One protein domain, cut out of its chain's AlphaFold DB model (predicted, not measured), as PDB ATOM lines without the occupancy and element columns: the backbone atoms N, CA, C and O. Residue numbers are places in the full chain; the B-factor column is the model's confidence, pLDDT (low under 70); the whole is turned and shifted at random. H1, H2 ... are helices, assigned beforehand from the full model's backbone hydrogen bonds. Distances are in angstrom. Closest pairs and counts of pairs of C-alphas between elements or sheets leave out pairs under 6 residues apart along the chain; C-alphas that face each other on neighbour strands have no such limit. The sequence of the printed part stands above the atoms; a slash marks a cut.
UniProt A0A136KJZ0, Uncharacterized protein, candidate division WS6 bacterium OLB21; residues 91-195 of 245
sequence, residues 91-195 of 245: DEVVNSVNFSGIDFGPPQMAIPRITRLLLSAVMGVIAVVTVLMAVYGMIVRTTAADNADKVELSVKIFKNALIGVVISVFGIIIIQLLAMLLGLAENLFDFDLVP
ATOM      1  N   ASP A  91     -12.436 -15.010 -62.999       55.94
ATOM      2  CA  ASP A  91     -13.771 -14.872 -63.598       55.94
ATOM      3  C   ASP A  91     -14.895 -14.766 -62.554       55.94
ATOM      4  O   ASP A  91     -15.885 -14.064 -62.780       55.94
ATOM      5  N   GLU A  92     -14.753 -15.404 -61.389       54.28
ATOM      6  CA  GLU A  92     -15.735 -15.292 -60.299       54.28
ATOM      7  C   GLU A  92     -15.718 -13.899 -59.640       54.28
ATOM      8  O   GLU A  92     -16.771 -13.354 -59.303       54.28
ATOM      9  N   VAL A  93     -14.534 -13.281 -59.534       53.31
ATOM     10  CA  VAL A  93     -14.354 -11.916 -59.001       53.31
ATOM     11  C   VAL A  93     -14.709 -10.852 -60.044       53.31
ATOM     12  O   VAL A  93     -15.297  -9.828 -59.707       53.31
ATOM     13  N   VAL A  94     -14.405 -11.080 -61.325       58.00
ATOM     14  CA  VAL A  94     -14.734 -10.147 -62.420       58.00
ATOM     15  C   VAL A  94     -16.247 -10.079 -62.662       58.00
ATOM     16  O   VAL A  94     -16.752  -9.040 -63.091       58.00
ATOM     17  N   ASN A  95     -16.986 -11.143 -62.336       58.62
ATOM     18  CA  ASN A  95     -18.446 -11.180 -62.435       58.62
ATOM     19  C   ASN A  95     -19.174 -10.831 -61.126       58.62
ATOM     20  O   ASN A  95     -20.405 -10.946 -61.068       58.62
ATOM     21  N   SER A  96     -18.461 -10.397 -60.080       58.44
ATOM     22  CA  SER A  96     -19.106  -9.888 -58.873       58.44
ATOM     23  C   SER A  96     -19.604  -8.456 -59.100       58.44
ATOM     24  O   SER A  96     -18.942  -7.607 -59.704       58.44
ATOM     25  N   VAL A  97     -20.838  -8.175 -58.677       67.31
ATOM     26  CA  VAL A  97     -21.408  -6.830 -58.824       67.31
ATOM     27  C   VAL A  97     -20.892  -5.987 -57.668       67.31
ATOM     28  O   VAL A  97     -21.411  -6.065 -56.556       67.31
ATOM     29  N   ASN A  98     -19.866  -5.180 -57.926       64.31
ATOM     30  CA  ASN A  98     -19.287  -4.291 -56.928       64.31
ATOM     31  C   ASN A  98     -19.864  -2.877 -57.094       64.31
ATOM     32  O   ASN A  98     -19.589  -2.189 -58.080       64.31
ATOM     33  N   PHE A  99     -20.700  -2.437 -56.152       68.25
ATOM     34  CA  PHE A  99     -21.278  -1.091 -56.172       68.25
ATOM     35  C   PHE A  99     -20.735  -0.303 -54.980       68.25
ATOM     36  O   PHE A  99     -21.033  -0.613 -53.829       68.25
ATOM     37  N   SER A 100     -19.927   0.724 -55.258       74.75
ATOM     38  CA  SER A 100     -19.335   1.601 -54.237       74.75
ATOM     39  C   SER A 100     -18.453   0.880 -53.195       74.75
ATOM     40  O   SER A 100     -18.433   1.273 -52.029       74.75
ATOM     41  N   GLY A 101     -17.718  -0.159 -53.612       69.44
ATOM     42  CA  GLY A 101     -16.783  -0.911 -52.761       69.44
ATOM     43  C   GLY A 101     -17.437  -1.979 -51.881       69.44
ATOM     44  O   GLY A 101     -16.763  -2.572 -51.044       69.44
ATOM     45  N   ILE A 102     -18.738  -2.219 -52.063       69.38
ATOM     46  CA  ILE A 102     -19.464  -3.323 -51.442       69.38
ATOM     47  C   ILE A 102     -19.627  -4.415 -52.499       69.38
ATOM     48  O   ILE A 102     -20.268  -4.194 -53.531       69.38
ATOM     49  N   ASP A 103     -19.051  -5.587 -52.231       75.62
ATOM     50  CA  ASP A 103     -19.186  -6.760 -53.090       75.62
ATOM     51  C   ASP A 103     -20.493  -7.501 -52.764       75.62
ATOM     52  O   ASP A 103     -20.690  -8.017 -51.659       75.62
ATOM     53  N   PHE A 104     -21.423  -7.516 -53.723       70.44
ATOM     54  CA  PHE A 104     -22.713  -8.197 -53.584       70.44
ATOM     55  C   PHE A 104     -22.671  -9.660 -54.046       70.44
ATOM     56  O   PHE A 104     -23.684 -10.362 -53.933       70.44
ATOM     57  N   GLY A 105     -21.513 -10.131 -54.515       74.88
ATOM     58  CA  GLY A 105     -21.321 -11.459 -55.069       74.88
ATOM     59  C   GLY A 105     -21.905 -11.600 -56.481       74.88
ATOM     60  O   GLY A 105     -22.155 -10.603 -57.170       74.88
ATOM     61  N   PRO A 106     -22.130 -12.843 -56.938       76.19
ATOM     62  CA  PRO A 106     -22.615 -13.110 -58.284       76.19
ATOM     63  C   PRO A 106     -24.035 -12.549 -58.501       76.19
ATOM     64  O   PRO A 106     -24.843 -12.500 -57.564       76.19
ATOM     65  N   PRO A 107     -24.396 -12.179 -59.744       72.56
ATOM     66  CA  PRO A 107     -25.612 -11.422 -60.062       72.56
ATOM     67  C   PRO A 107     -26.910 -12.086 -59.574       72.56
ATOM     68  O   PRO A 107     -27.846 -11.403 -59.161       72.56
ATOM     69  N   GLN A 108     -26.948 -13.419 -59.541       75.12
ATOM     70  CA  GLN A 108     -28.078 -14.209 -59.042       75.12
ATOM     71  C   GLN A 108     -28.385 -14.004 -57.546       75.12
ATOM     72  O   GLN A 108     -29.544 -14.062 -57.142       75.12
ATOM     73  N   MET A 109     -27.369 -13.708 -56.730       68.81
ATOM     74  CA  MET A 109     -27.510 -13.396 -55.299       68.81
ATOM     75  C   MET A 109     -27.589 -11.882 -55.052       68.81
ATOM     76  O   MET A 109     -28.209 -11.436 -54.081       68.81
ATOM     77  N   ALA A 110     -26.988 -11.082 -55.939       75.31
ATOM     78  CA  ALA A 110     -26.930  -9.632 -55.808       75.31
ATOM     79  C   ALA A 110     -28.309  -8.972 -55.963       75.31
ATOM     80  O   ALA A 110     -28.666  -8.108 -55.163       75.31
ATOM     81  N   ILE A 111     -29.118  -9.405 -56.940       75.56
ATOM     82  CA  ILE A 111     -30.447  -8.823 -57.209       75.56
ATOM     83  C   ILE A 111     -31.349  -8.818 -55.959       75.56
ATOM     84  O   ILE A 111     -31.775  -7.732 -55.555       75.56
ATOM     85  N   PRO A 112     -31.626  -9.959 -55.289       74.19
ATOM     86  CA  PRO A 112     -32.507  -9.959 -54.121       74.19
ATOM     87  C   PRO A 112     -31.932  -9.158 -52.946       74.19
ATOM     88  O   PRO A 112     -32.696  -8.499 -52.236       74.19
ATOM     89  N   ARG A 113     -30.604  -9.151 -52.752       72.94
ATOM     90  CA  ARG A 113     -29.952  -8.329 -51.715       72.94
ATOM     91  C   ARG A 113     -30.136  -6.836 -51.977       72.94
ATOM     92  O   ARG A 113     -30.556  -6.113 -51.076       72.94
ATOM     93  N   ILE A 114     -29.889  -6.385 -53.206       76.69
ATOM     94  CA  ILE A 114     -30.039  -4.978 -53.598       76.69
ATOM     95  C   ILE A 114     -31.505  -4.546 -53.489       76.69
ATOM     96  O   ILE A 114     -31.787  -3.484 -52.938       76.69
ATOM     97  N   THR A 115     -32.455  -5.368 -53.948       76.00
ATOM     98  CA  THR A 115     -33.887  -5.049 -53.825       76.00
ATOM     99  C   THR A 115     -34.314  -4.921 -52.363       76.00
ATOM    100  O   THR A 115     -35.031  -3.981 -52.024       76.00
ATOM    101  N   ARG A 116     -33.848  -5.815 -51.479       74.12
ATOM    102  CA  ARG A 116     -34.126  -5.724 -50.034       74.12
ATOM    103  C   ARG A 116     -33.534  -4.461 -49.413       74.12
ATOM    104  O   ARG A 116     -34.233  -3.787 -48.662       74.12
ATOM    105  N   LEU A 117     -32.290  -4.121 -49.750       76.62
ATOM    106  CA  LEU A 117     -31.620  -2.918 -49.251       76.62
ATOM    107  C   LEU A 117     -32.311  -1.633 -49.733       76.62
ATOM    108  O   LEU A 117     -32.489  -0.692 -48.965       76.62
ATOM    109  N   LEU A 118     -32.765  -1.607 -50.987       78.31
ATOM    110  CA  LEU A 118     -33.545  -0.489 -51.516       78.31
ATOM    111  C   LEU A 118     -34.892  -0.363 -50.792       78.31
ATOM    112  O   LEU A 118     -35.292   0.736 -50.408       78.31
ATOM    113  N   LEU A 119     -35.589  -1.482 -50.581       76.00
ATOM    114  CA  LEU A 119     -36.883  -1.495 -49.906       76.00
ATOM    115  C   LEU A 119     -36.760  -1.037 -48.444       76.00
ATOM    116  O   LEU A 119     -37.584  -0.244 -47.983       76.00
ATOM    117  N   SER A 120     -35.721  -1.484 -47.731       75.56
ATOM    118  CA  SER A 120     -35.458  -1.062 -46.352       75.56
ATOM    119  C   SER A 120     -35.096   0.422 -46.271       75.56
ATOM    120  O   SER A 120     -35.614   1.127 -45.403       75.56
ATOM    121  N   ALA A 121     -34.306   0.935 -47.219       77.19
ATOM    122  CA  ALA A 121     -34.001   2.359 -47.314       77.19
ATOM    123  C   ALA A 121     -35.269   3.202 -47.540       77.19
ATOM    124  O   ALA A 121     -35.489   4.189 -46.834       77.19
ATOM    125  N   VAL A 122     -36.146   2.793 -48.465       78.06
ATOM    126  CA  VAL A 122     -37.424   3.481 -48.720       78.06
ATOM    127  C   VAL A 122     -38.315   3.468 -47.475       78.06
ATOM    128  O   VAL A 122     -38.891   4.501 -47.127       78.06
ATOM    129  N   MET A 123     -38.383   2.345 -46.754       76.69
ATOM    130  CA  MET A 123     -39.119   2.259 -45.487       76.69
ATOM    131  C   MET A 123     -38.550   3.179 -44.412       76.69
ATOM    132  O   MET A 123     -39.319   3.857 -43.727       76.69
ATOM    133  N   GLY A 124     -37.223   3.264 -44.308       79.12
ATOM    134  CA  GLY A 124     -36.553   4.208 -43.417       79.12
ATOM    135  C   GLY A 124     -36.957   5.655 -43.707       79.12
ATOM    136  O   GLY A 124     -37.333   6.388 -42.791       79.12
ATOM    137  N   VAL A 125     -36.982   6.057 -44.984       79.88
ATOM    138  CA  VAL A 125     -37.422   7.407 -45.382       79.88
ATOM    139  C   VAL A 125     -38.891   7.646 -45.020       79.88
ATOM    140  O   VAL A 125     -39.213   8.684 -44.439       79.88
ATOM    141  N   ILE A 126     -39.788   6.694 -45.304       79.50
ATOM    142  CA  ILE A 126     -41.217   6.809 -44.966       79.50
ATOM    143  C   ILE A 126     -41.406   6.955 -43.451       79.50
ATOM    144  O   ILE A 126     -42.189   7.805 -43.018       79.50
ATOM    145  N   ALA A 127     -40.671   6.185 -42.645       79.69
ATOM    146  CA  ALA A 127     -40.730   6.268 -41.190       79.69
ATOM    147  C   ALA A 127     -40.326   7.667 -40.697       79.69
ATOM    148  O   ALA A 127     -41.075   8.298 -39.947       79.69
ATOM    149  N   VAL A 128     -39.204   8.203 -41.191       83.50
ATOM    150  CA  VAL A 128     -38.729   9.552 -40.838       83.50
ATOM    151  C   VAL A 128     -39.740  10.628 -41.248       83.50
ATOM    152  O   VAL A 128     -40.093  11.484 -40.436       83.50
ATOM    153  N   VAL A 129     -40.264  10.572 -42.475       82.44
ATOM    154  CA  VAL A 129     -41.269  11.534 -42.966       82.44
ATOM    155  C   VAL A 129     -42.547  11.475 -42.129       82.44
ATOM    156  O   VAL A 129     -43.127  12.515 -41.812       82.44
ATOM    157  N   THR A 130     -42.971  10.276 -41.731       80.12
ATOM    158  CA  THR A 130     -44.152  10.083 -40.881       80.12
ATOM    159  C   THR A 130     -43.965  10.748 -39.519       80.12
ATOM    160  O   THR A 130     -44.854  11.470 -39.063       80.12
ATOM    161  N   VAL A 131     -42.797  10.572 -38.891       84.81
ATOM    162  CA  VAL A 131     -42.466  11.219 -37.612       84.81
ATOM    163  C   VAL A 131     -42.446  12.742 -37.759       84.81
ATOM    164  O   VAL A 131     -43.066  13.438 -36.954       84.81
ATOM    165  N   LEU A 132     -41.818  13.277 -38.812       85.38
ATOM    166  CA  LEU A 132     -41.785  14.723 -39.069       85.38
ATOM    167  C   LEU A 132     -43.190  15.312 -39.257       85.38
ATOM    168  O   LEU A 132     -43.508  16.351 -38.676       85.38
ATOM    169  N   MET A 133     -44.056  14.634 -40.014       80.75
ATOM    170  CA  MET A 133     -45.448  15.056 -40.206       80.75
ATOM    171  C   MET A 133     -46.260  14.997 -38.909       80.75
ATOM    172  O   MET A 133     -47.082  15.883 -38.662       80.75
ATOM    173  N   ALA A 134     -46.021  13.995 -38.058       80.19
ATOM    174  CA  ALA A 134     -46.666  13.890 -36.753       80.19
ATOM    175  C   ALA A 134     -46.265  15.055 -35.831       80.19
ATOM    176  O   ALA A 134     -47.138  15.702 -35.245       80.19
ATOM    177  N   VAL A 135     -44.967  15.377 -35.764       85.94
ATOM    178  CA  VAL A 135     -44.445  16.516 -34.989       85.94
ATOM    179  C   VAL A 135     -45.000  17.837 -35.524       85.94
ATOM    180  O   VAL A 135     -45.504  18.650 -34.748       85.94
ATOM    181  N   TYR A 136     -44.997  18.039 -36.843       83.00
ATOM    182  CA  TYR A 136     -45.570  19.238 -37.461       83.00
ATOM    183  C   TYR A 136     -47.064  19.391 -37.141       83.00
ATOM    184  O   TYR A 136     -47.511  20.463 -36.729       83.00
ATOM    185  N   GLY A 137     -47.839  18.307 -37.252       78.75
ATOM    186  CA  GLY A 137     -49.257  18.299 -36.887       78.75
ATOM    187  C   GLY A 137     -49.496  18.645 -35.413       78.75
ATOM    188  O   GLY A 137     -50.435  19.381 -35.097       78.75
ATOM    189  N   MET A 138     -48.623  18.175 -34.517       83.44
ATOM    190  CA  MET A 138     -48.671  18.500 -33.090       83.44
ATOM    191  C   MET A 138     -48.425  19.994 -32.843       83.44
ATOM    192  O   MET A 138     -49.214  20.635 -32.147       83.44
ATOM    193  N   ILE A 139     -47.401  20.575 -33.475       86.44
ATOM    194  CA  ILE A 139     -47.078  22.007 -33.356       86.44
ATOM    195  C   ILE A 139     -48.243  22.871 -33.862       86.44
ATOM    196  O   ILE A 139     -48.694  23.784 -33.163       86.44
ATOM    197  N   VAL A 140     -48.806  22.550 -35.031       83.75
ATOM    198  CA  VAL A 140     -49.958  23.280 -35.593       83.75
ATOM    199  C   VAL A 140     -51.164  23.218 -34.655       83.75
ATOM    200  O   VAL A 140     -51.834  24.227 -34.440       83.75
ATOM    201  N   ARG A 141     -51.418  22.059 -34.039       80.56
ATOM    202  CA  ARG A 141     -52.514  21.904 -33.078       80.56
ATOM    203  C   ARG A 141     -52.307  22.742 -31.814       80.56
ATOM    204  O   ARG A 141     -53.265  23.337 -31.337       80.56
ATOM    205  N   THR A 142     -51.084  22.814 -31.287       85.12
ATOM    206  CA  THR A 142     -50.787  23.607 -30.073       85.12
ATOM    207  C   THR A 142     -50.833  25.121 -30.302       85.12
ATOM    208  O   THR A 142     -51.132  25.871 -29.381       85.12
ATOM    209  N   THR A 143     -50.585  25.576 -31.532       87.94
ATOM    210  CA  THR A 143     -50.582  27.004 -31.915       87.94
ATOM    211  C   THR A 143     -51.936  27.507 -32.433       87.94
ATOM    212  O   THR A 143     -52.102  28.696 -32.725       87.94
ATOM    213  N   ALA A 144     -52.933  26.626 -32.537       83.75
ATOM    214  CA  ALA A 144     -54.310  26.963 -32.877       83.75
ATOM    215  C   ALA A 144     -55.057  27.499 -31.641       83.75
ATOM    216  O   ALA A 144     -55.930  26.834 -31.097       83.75
ATOM    217  N   ALA A 145     -54.694  28.691 -31.167       71.75
ATOM    218  CA  ALA A 145     -55.407  29.382 -30.090       71.75
ATOM    219  C   ALA A 145     -56.813  29.823 -30.564       71.75
ATOM    220  O   ALA A 145     -56.970  30.907 -31.119       71.75
ATOM    221  N   ASP A 146     -57.803  28.934 -30.415       80.94
ATOM    222  CA  ASP A 146     -59.244  29.087 -30.720       80.94
ATOM    223  C   ASP A 146     -59.657  29.333 -32.181       80.94
ATOM    224  O   ASP A 146     -60.841  29.465 -32.496       80.94
ATOM    225  N   ASN A 147     -58.714  29.330 -33.120       88.00
ATOM    226  CA  ASN A 147     -59.039  29.543 -34.525       88.00
ATOM    227  C   ASN A 147     -59.550  28.241 -35.179       88.00
ATOM    228  O   ASN A 147     -58.760  27.338 -35.476       88.00
ATOM    229  N   ALA A 148     -60.869  28.142 -35.387       87.88
ATOM    230  CA  ALA A 148     -61.548  26.943 -35.895       87.88
ATOM    231  C   ALA A 148     -60.967  26.433 -37.230       87.88
ATOM    232  O   ALA A 148     -60.791  25.224 -37.401       87.88
ATOM    233  N   ASP A 149     -60.550  27.343 -38.115       88.56
ATOM    234  CA  ASP A 149     -59.952  26.999 -39.412       88.56
ATOM    235  C   ASP A 149     -58.628  26.235 -39.261       88.56
ATOM    236  O   ASP A 149     -58.337  25.287 -39.997       88.56
ATOM    237  N   LYS A 150     -57.818  26.593 -38.255       79.19
ATOM    238  CA  LYS A 150     -56.547  25.903 -37.977       79.19
ATOM    239  C   LYS A 150     -56.777  24.505 -37.411       79.19
ATOM    240  O   LYS A 150     -55.992  23.592 -37.684       79.19
ATOM    241  N   VAL A 151     -57.859  24.320 -36.654       82.12
ATOM    242  CA  VAL A 151     -58.239  23.007 -36.126       82.12
ATOM    243  C   VAL A 151     -58.659  22.083 -37.267       82.12
ATOM    244  O   VAL A 151     -58.156  20.959 -37.335       82.12
ATOM    245  N   GLU A 152     -59.492  22.545 -38.200       86.56
ATOM    246  CA  GLU A 152     -59.906  21.736 -39.354       86.56
ATOM    247  C   GLU A 152     -58.714  21.358 -40.248       86.56
ATOM    248  O   GLU A 152     -58.555  20.192 -40.633       86.56
ATOM    249  N   LEU A 153     -57.809  22.310 -40.492       83.00
ATOM    250  CA  LEU A 153     -56.592  22.069 -41.264       83.00
ATOM    251  C   LEU A 153     -55.697  21.014 -40.591       83.00
ATOM    252  O   LEU A 153     -55.229  20.089 -41.263       83.00
ATOM    253  N   SER A 154     -55.520  21.084 -39.267       76.00
ATOM    254  CA  SER A 154     -54.731  20.095 -38.514       76.00
ATOM    255  C   SER A 154     -55.297  18.673 -38.640       76.00
ATOM    256  O   SER A 154     -54.545  17.717 -38.837       76.00
ATOM    257  N   VAL A 155     -56.628  18.525 -38.619       82.62
ATOM    258  CA  VAL A 155     -57.300  17.224 -38.770       82.62
ATOM    259  C   VAL A 155     -57.095  16.666 -40.175       82.62
ATOM    260  O   VAL A 155     -56.873  15.463 -40.333       82.62
ATOM    261  N   LYS A 156     -57.127  17.523 -41.201       84.56
ATOM    262  CA  LYS A 156     -56.903  17.105 -42.589       84.56
ATOM    263  C   LYS A 156     -55.477  16.597 -42.805       84.56
ATOM    264  O   LYS A 156     -55.302  15.548 -43.424       84.56
ATOM    265  N   ILE A 157     -54.481  17.290 -42.248       81.25
ATOM    266  CA  ILE A 157     -53.079  16.842 -42.286       81.25
ATOM    267  C   ILE A 157     -52.944  15.484 -41.597       81.25
ATOM    268  O   ILE A 157     -52.401  14.552 -42.187       81.25
ATOM    269  N   PHE A 158     -53.497  15.341 -40.391       81.00
ATOM    270  CA  PHE A 158     -53.396  14.096 -39.631       81.00
ATOM    271  C   PHE A 158     -54.071  12.921 -40.349       81.00
ATOM    272  O   PHE A 158     -53.534  11.818 -40.395       81.00
ATOM    273  N   LYS A 159     -55.233  13.161 -40.969       84.44
ATOM    274  CA  LYS A 159     -55.942  12.150 -41.760       84.44
ATOM    275  C   LYS A 159     -55.127  11.707 -42.975       84.44
ATOM    276  O   LYS A 159     -55.051  10.510 -43.235       84.44
ATOM    277  N   ASN A 160     -54.510  12.641 -43.697       81.81
ATOM    278  CA  ASN A 160     -53.678  12.311 -44.853       81.81
ATOM    279  C   ASN A 160     -52.412  11.549 -44.443       81.81
ATOM    280  O   ASN A 160     -52.064  10.569 -45.097       81.81
ATOM    281  N   ALA A 161     -51.769  11.947 -43.341       79.06
ATOM    282  CA  ALA A 161     -50.624  11.227 -42.790       79.06
ATOM    283  C   ALA A 161     -51.003   9.787 -42.404       79.06
ATOM    284  O   ALA A 161     -50.318   8.844 -42.791       79.06
ATOM    285  N   LEU A 162     -52.144   9.604 -41.730       84.31
ATOM    286  CA  LEU A 162     -52.649   8.281 -41.358       84.31
ATOM    287  C   LEU A 162     -52.937   7.407 -42.588       84.31
ATOM    288  O   LEU A 162     -52.582   6.234 -42.602       84.31
ATOM    289  N   ILE A 163     -53.556   7.975 -43.629       83.88
ATOM    290  CA  ILE A 163     -53.803   7.264 -44.892       83.88
ATOM    291  C   ILE A 163     -52.479   6.841 -45.535       83.88
ATOM    292  O   ILE A 163     -52.376   5.704 -45.985       83.88
ATOM    293  N   GLY A 164     -51.466   7.713 -45.531       79.25
ATOM    294  CA  GLY A 164     -50.126   7.389 -46.019       79.25
ATOM    295  C   GLY A 164     -49.542   6.166 -45.315       79.25
ATOM    296  O   GLY A 164     -49.183   5.202 -45.982       79.25
ATOM    297  N   VAL A 165     -49.554   6.156 -43.978       81.56
ATOM    298  CA  VAL A 165     -49.062   5.021 -43.175       81.56
ATOM    299  C   VAL A 165     -49.823   3.736 -43.495       81.56
ATOM    300  O   VAL A 165     -49.210   2.691 -43.705       81.56
ATOM    301  N   VAL A 166     -51.154   3.800 -43.574       85.00
ATOM    302  CA  VAL A 166     -51.980   2.624 -43.885       85.00
ATOM    303  C   VAL A 166     -51.650   2.074 -45.273       85.00
ATOM    304  O   VAL A 166     -51.485   0.866 -45.413       85.00
ATOM    305  N   ILE A 167     -51.508   2.936 -46.285       83.12
ATOM    306  CA  ILE A 167     -51.136   2.518 -47.645       83.12
ATOM    307  C   ILE A 167     -49.743   1.877 -47.651       83.12
ATOM    308  O   ILE A 167     -49.568   0.836 -48.280       83.12
ATOM    309  N   SER A 168     -48.773   2.447 -46.932       79.38
ATOM    310  CA  SER A 168     -47.422   1.882 -46.830       79.38
ATOM    311  C   SER A 168     -47.430   0.485 -46.205       79.38
ATOM    312  O   SER A 168     -46.832  -0.431 -46.765       79.38
ATOM    313  N   VAL A 169     -48.158   0.295 -45.099       83.00
ATOM    314  CA  VAL A 169     -48.282  -1.013 -44.429       83.00
ATOM    315  C   VAL A 169     -48.978  -2.031 -45.336       83.00
ATOM    316  O   VAL A 169     -48.493  -3.151 -45.488       83.00
ATOM    317  N   PHE A 170     -50.073  -1.644 -45.997       83.75
ATOM    318  CA  PHE A 170     -50.749  -2.517 -46.963       83.75
ATOM    319  C   PHE A 170     -49.849  -2.883 -48.146       83.75
ATOM    320  O   PHE A 170     -49.897  -4.020 -48.607       83.75
ATOM    321  N   GLY A 171     -49.006  -1.959 -48.610       82.75
ATOM    322  CA  GLY A 171     -48.031  -2.224 -49.665       82.75
ATOM    323  C   GLY A 171     -47.066  -3.353 -49.300       82.75
ATOM    324  O   GLY A 171     -46.865  -4.257 -50.105       82.75
ATOM    325  N   ILE A 172     -46.536  -3.354 -48.069       80.19
ATOM    326  CA  ILE A 172     -45.658  -4.430 -47.571       80.19
ATOM    327  C   ILE A 172     -46.393  -5.764 -47.574       80.19
ATOM    328  O   ILE A 172     -45.881  -6.742 -48.114       80.19
ATOM    329  N   ILE A 173     -47.603  -5.789 -47.011       82.31
ATOM    330  CA  ILE A 173     -48.407  -7.010 -46.898       82.31
ATOM    331  C   ILE A 173     -48.696  -7.587 -48.287       82.31
ATOM    332  O   ILE A 173     -48.574  -8.792 -48.487       82.31
ATOM    333  N   ILE A 174     -49.033  -6.740 -49.265       83.12
ATOM    334  CA  ILE A 174     -49.279  -7.178 -50.645       83.12
ATOM    335  C   ILE A 174     -48.005  -7.761 -51.267       83.12
ATOM    336  O   ILE A 174     -48.070  -8.819 -51.889       83.12
ATOM    337  N   ILE A 175     -46.849  -7.115 -51.086       79.88
ATOM    338  CA  ILE A 175     -45.569  -7.614 -51.613       79.88
ATOM    339  C   ILE A 175     -45.209  -8.963 -50.978       79.88
ATOM    340  O   ILE A 175     -44.811  -9.881 -51.693       79.88
ATOM    341  N   GLN A 176     -45.384  -9.114 -49.665       78.94
ATOM    342  CA  GLN A 176     -45.145 -10.379 -48.960       78.94
ATOM    343  C   GLN A 176     -46.104 -11.478 -49.417       78.94
ATOM    344  O   GLN A 176     -45.680 -12.610 -49.640       78.94
ATOM    345  N   LEU A 177     -47.381 -11.145 -49.621       80.75
ATOM    346  CA  LEU A 177     -48.375 -12.091 -50.119       80.75
ATOM    347  C   LEU A 177     -48.034 -12.562 -51.539       80.75
ATOM    348  O   LEU A 177     -48.151 -13.749 -51.835       80.75
ATOM    349  N   LEU A 178     -47.566 -11.655 -52.403       77.50
ATOM    350  CA  LEU A 178     -47.061 -12.011 -53.728       77.50
ATOM    351  C   LEU A 178     -45.812 -12.894 -53.619       77.50
ATOM    352  O   LEU A 178     -45.757 -13.933 -54.264       77.50
ATOM    353  N   ALA A 179     -44.841 -12.543 -52.773       77.00
ATOM    354  CA  ALA A 179     -43.636 -13.351 -52.576       77.00
ATOM    355  C   ALA A 179     -43.962 -14.778 -52.098       77.00
ATOM    356  O   ALA A 179     -43.376 -15.741 -52.594       77.00
ATOM    357  N   MET A 180     -44.935 -14.920 -51.194       78.38
ATOM    358  CA  MET A 180     -45.434 -16.215 -50.731       78.38
ATOM    359  C   MET A 180     -46.143 -16.985 -51.853       78.38
ATOM    360  O   MET A 180     -45.899 -18.176 -52.026       78.38
ATOM    361  N   LEU A 181     -46.965 -16.314 -52.668       82.88
ATOM    362  CA  LEU A 181     -47.643 -16.939 -53.809       82.88
ATOM    363  C   LEU A 181     -46.656 -17.432 -54.882       82.88
ATOM    364  O   LEU A 181     -46.919 -18.432 -55.544       82.88
ATOM    365  N   LEU A 182     -45.516 -16.752 -55.035       82.19
ATOM    366  CA  LEU A 182     -44.415 -17.171 -55.907       82.19
ATOM    367  C   LEU A 182     -43.501 -18.242 -55.274       82.19
ATOM    368  O   LEU A 182     -42.577 -18.705 -55.939       82.19
ATOM    369  N   GLY A 183     -43.728 -18.637 -54.014       78.25
ATOM    370  CA  GLY A 183     -42.894 -19.614 -53.306       78.25
ATOM    371  C   GLY A 183     -41.498 -19.097 -52.930       78.25
ATOM    372  O   GLY A 183     -40.602 -19.894 -52.676       78.25
ATOM    373  N   LEU A 184     -41.297 -17.775 -52.909       71.50
ATOM    374  CA  LEU A 184     -40.018 -17.133 -52.564       71.50
ATOM    375  C   LEU A 184     -39.827 -16.956 -51.050       71.50
ATOM    376  O   LEU A 184     -38.708 -16.721 -50.598       71.50
ATOM    377  N   ALA A 185     -40.914 -17.008 -50.279       69.25
ATOM    378  CA  ALA A 185     -40.912 -16.828 -48.834       69.25
ATOM    379  C   ALA A 185     -41.786 -17.895 -48.168       69.25
ATOM    380  O   ALA A 185     -42.923 -18.116 -48.584       69.25
ATOM    381  N   GLU A 186     -41.261 -18.523 -47.116       72.56
ATOM    382  CA  GLU A 186     -41.985 -19.539 -46.340       72.56
ATOM    383  C   GLU A 186     -42.921 -18.904 -45.297       72.56
ATOM    384  O   GLU A 186     -43.936 -19.494 -44.936       72.56
ATOM    385  N   ASN A 187     -42.635 -17.670 -44.861       74.50
ATOM    386  CA  ASN A 187     -43.344 -16.990 -43.776       74.50
ATOM    387  C   ASN A 187     -43.672 -15.527 -44.121       74.50
ATOM    388  O   ASN A 187     -42.872 -14.819 -44.729       74.50
ATOM    389  N   LEU A 188     -44.855 -15.059 -43.697       59.50
ATOM    390  CA  LEU A 188     -45.362 -13.710 -44.000       59.50
ATOM    391  C   LEU A 188     -44.680 -12.607 -43.171       59.50
ATOM    392  O   LEU A 188     -44.652 -11.458 -43.586       59.50
ATOM    393  N   PHE A 189     -44.136 -12.947 -42.002       62.97
ATOM    394  CA  PHE A 189     -43.547 -11.989 -41.057       62.97
ATOM    395  C   PHE A 189     -42.060 -12.215 -40.821       62.97
ATOM    396  O   PHE A 189     -41.512 -11.697 -39.850       62.97
ATOM    397  N   ASP A 190     -41.412 -12.987 -41.688       58.41
ATOM    398  CA  ASP A 190     -39.983 -13.206 -41.570       58.41
ATOM    399  C   ASP A 190     -39.241 -11.989 -42.128       58.41
ATOM    400  O   ASP A 190     -38.893 -11.892 -43.307       58.41
ATOM    401  N   PHE A 191     -39.124 -10.985 -41.263       57.06
ATOM    402  CA  PHE A 191     -38.308  -9.799 -41.467       57.06
ATOM    403  C   PHE A 191     -36.855 -10.059 -41.054       57.06
ATOM    404  O   PHE A 191     -36.169  -9.109 -40.670       57.06
ATOM    405  N   ASP A 192     -36.353 -11.296 -41.152       53.62
ATOM    406  CA  ASP A 192     -34.910 -11.520 -41.144       53.62
ATOM    407  C   ASP A 192     -34.299 -10.891 -42.407       53.62
ATOM    408  O   ASP A 192     -34.138 -11.480 -43.482       53.62
ATOM    409  N   LEU A 193     -33.991  -9.598 -42.273       49.84
ATOM    410  CA  LEU A 193     -33.233  -8.802 -43.234       49.84
ATOM    411  C   LEU A 193     -31.783  -9.286 -43.343       49.84
ATOM    412  O   LEU A 193     -31.100  -8.942 -44.309       49.84
ATOM    413  N   VAL A 194     -31.324 -10.087 -42.384       43.44
ATOM    414  CA  VAL A 194     -30.031 -10.751 -42.421       43.44
ATOM    415  C   VAL A 194     -30.288 -12.159 -42.945       43.44
ATOM    416  O   VAL A 194     -30.977 -12.923 -42.275       43.44
ATOM    417  N   PRO A 195     -29.805 -12.535 -44.146       44.91
ATOM    418  CA  PRO A 195     -29.835 -13.939 -44.522       44.91
ATOM    419  C   PRO A 195     -29.106 -14.699 -43.409       44.91
ATOM    420  O   PRO A 195     -27.961 -14.337 -43.129       44.91
TER     421      PRO A 195
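AT A GLANCE: This is residues 91 to 195 of the 245 residues of an uncharacterized protein of candidate division WS6 bacterium OLB21 (UniProt A0A136KJZ0). A long helical hairpin, H2 and H3, makes a narrow V, closed near its tight turn and open at the other end, where short H1 and its loop extend beyond H2 and a loop tail follows H3. The printed part has 105 residues with three named helices, H1, H2, H3, and no named strand: all helix. It is an extended rod, radius of gyration of the C-alphas 20.5 A, spanning 71 by 34 by 16 A.

IN THESE COORDINATES: Find C-alpha 91 at (-13.771, -14.872, -63.598), where H1, residues 91 to 94, begins. H2, residues 107 to 143, runs 53.8 A; H3, residues 148 to 181, runs 49.4 A to C-alpha 181 at (-47.643, -16.939, -53.809).

HOW THE PARTS SIT: H1 is apart from H2 and H3. Look at Gly 137 and Ser 154, the closest C-alphas of H2 and H3, 6.0 A apart: the helices touch there, with residues 130 to 141 and 150 to 165 alone, at a shallow tilt of 17 degrees, opposite ways. Every O i to N i+4 pair is within hydrogen-bond range in H3, 31 of 33 in H2; H1 is too short for one.

THE WHOLE: The farthest C-alphas, Asp 91 and Asp 146, are 71.3 A apart. The printed part has no cut; link H1 to H2 is long. Mean pLDDT of the printed part is 75.9, with residues 91 to 99 and 188 to 195 among those under 70.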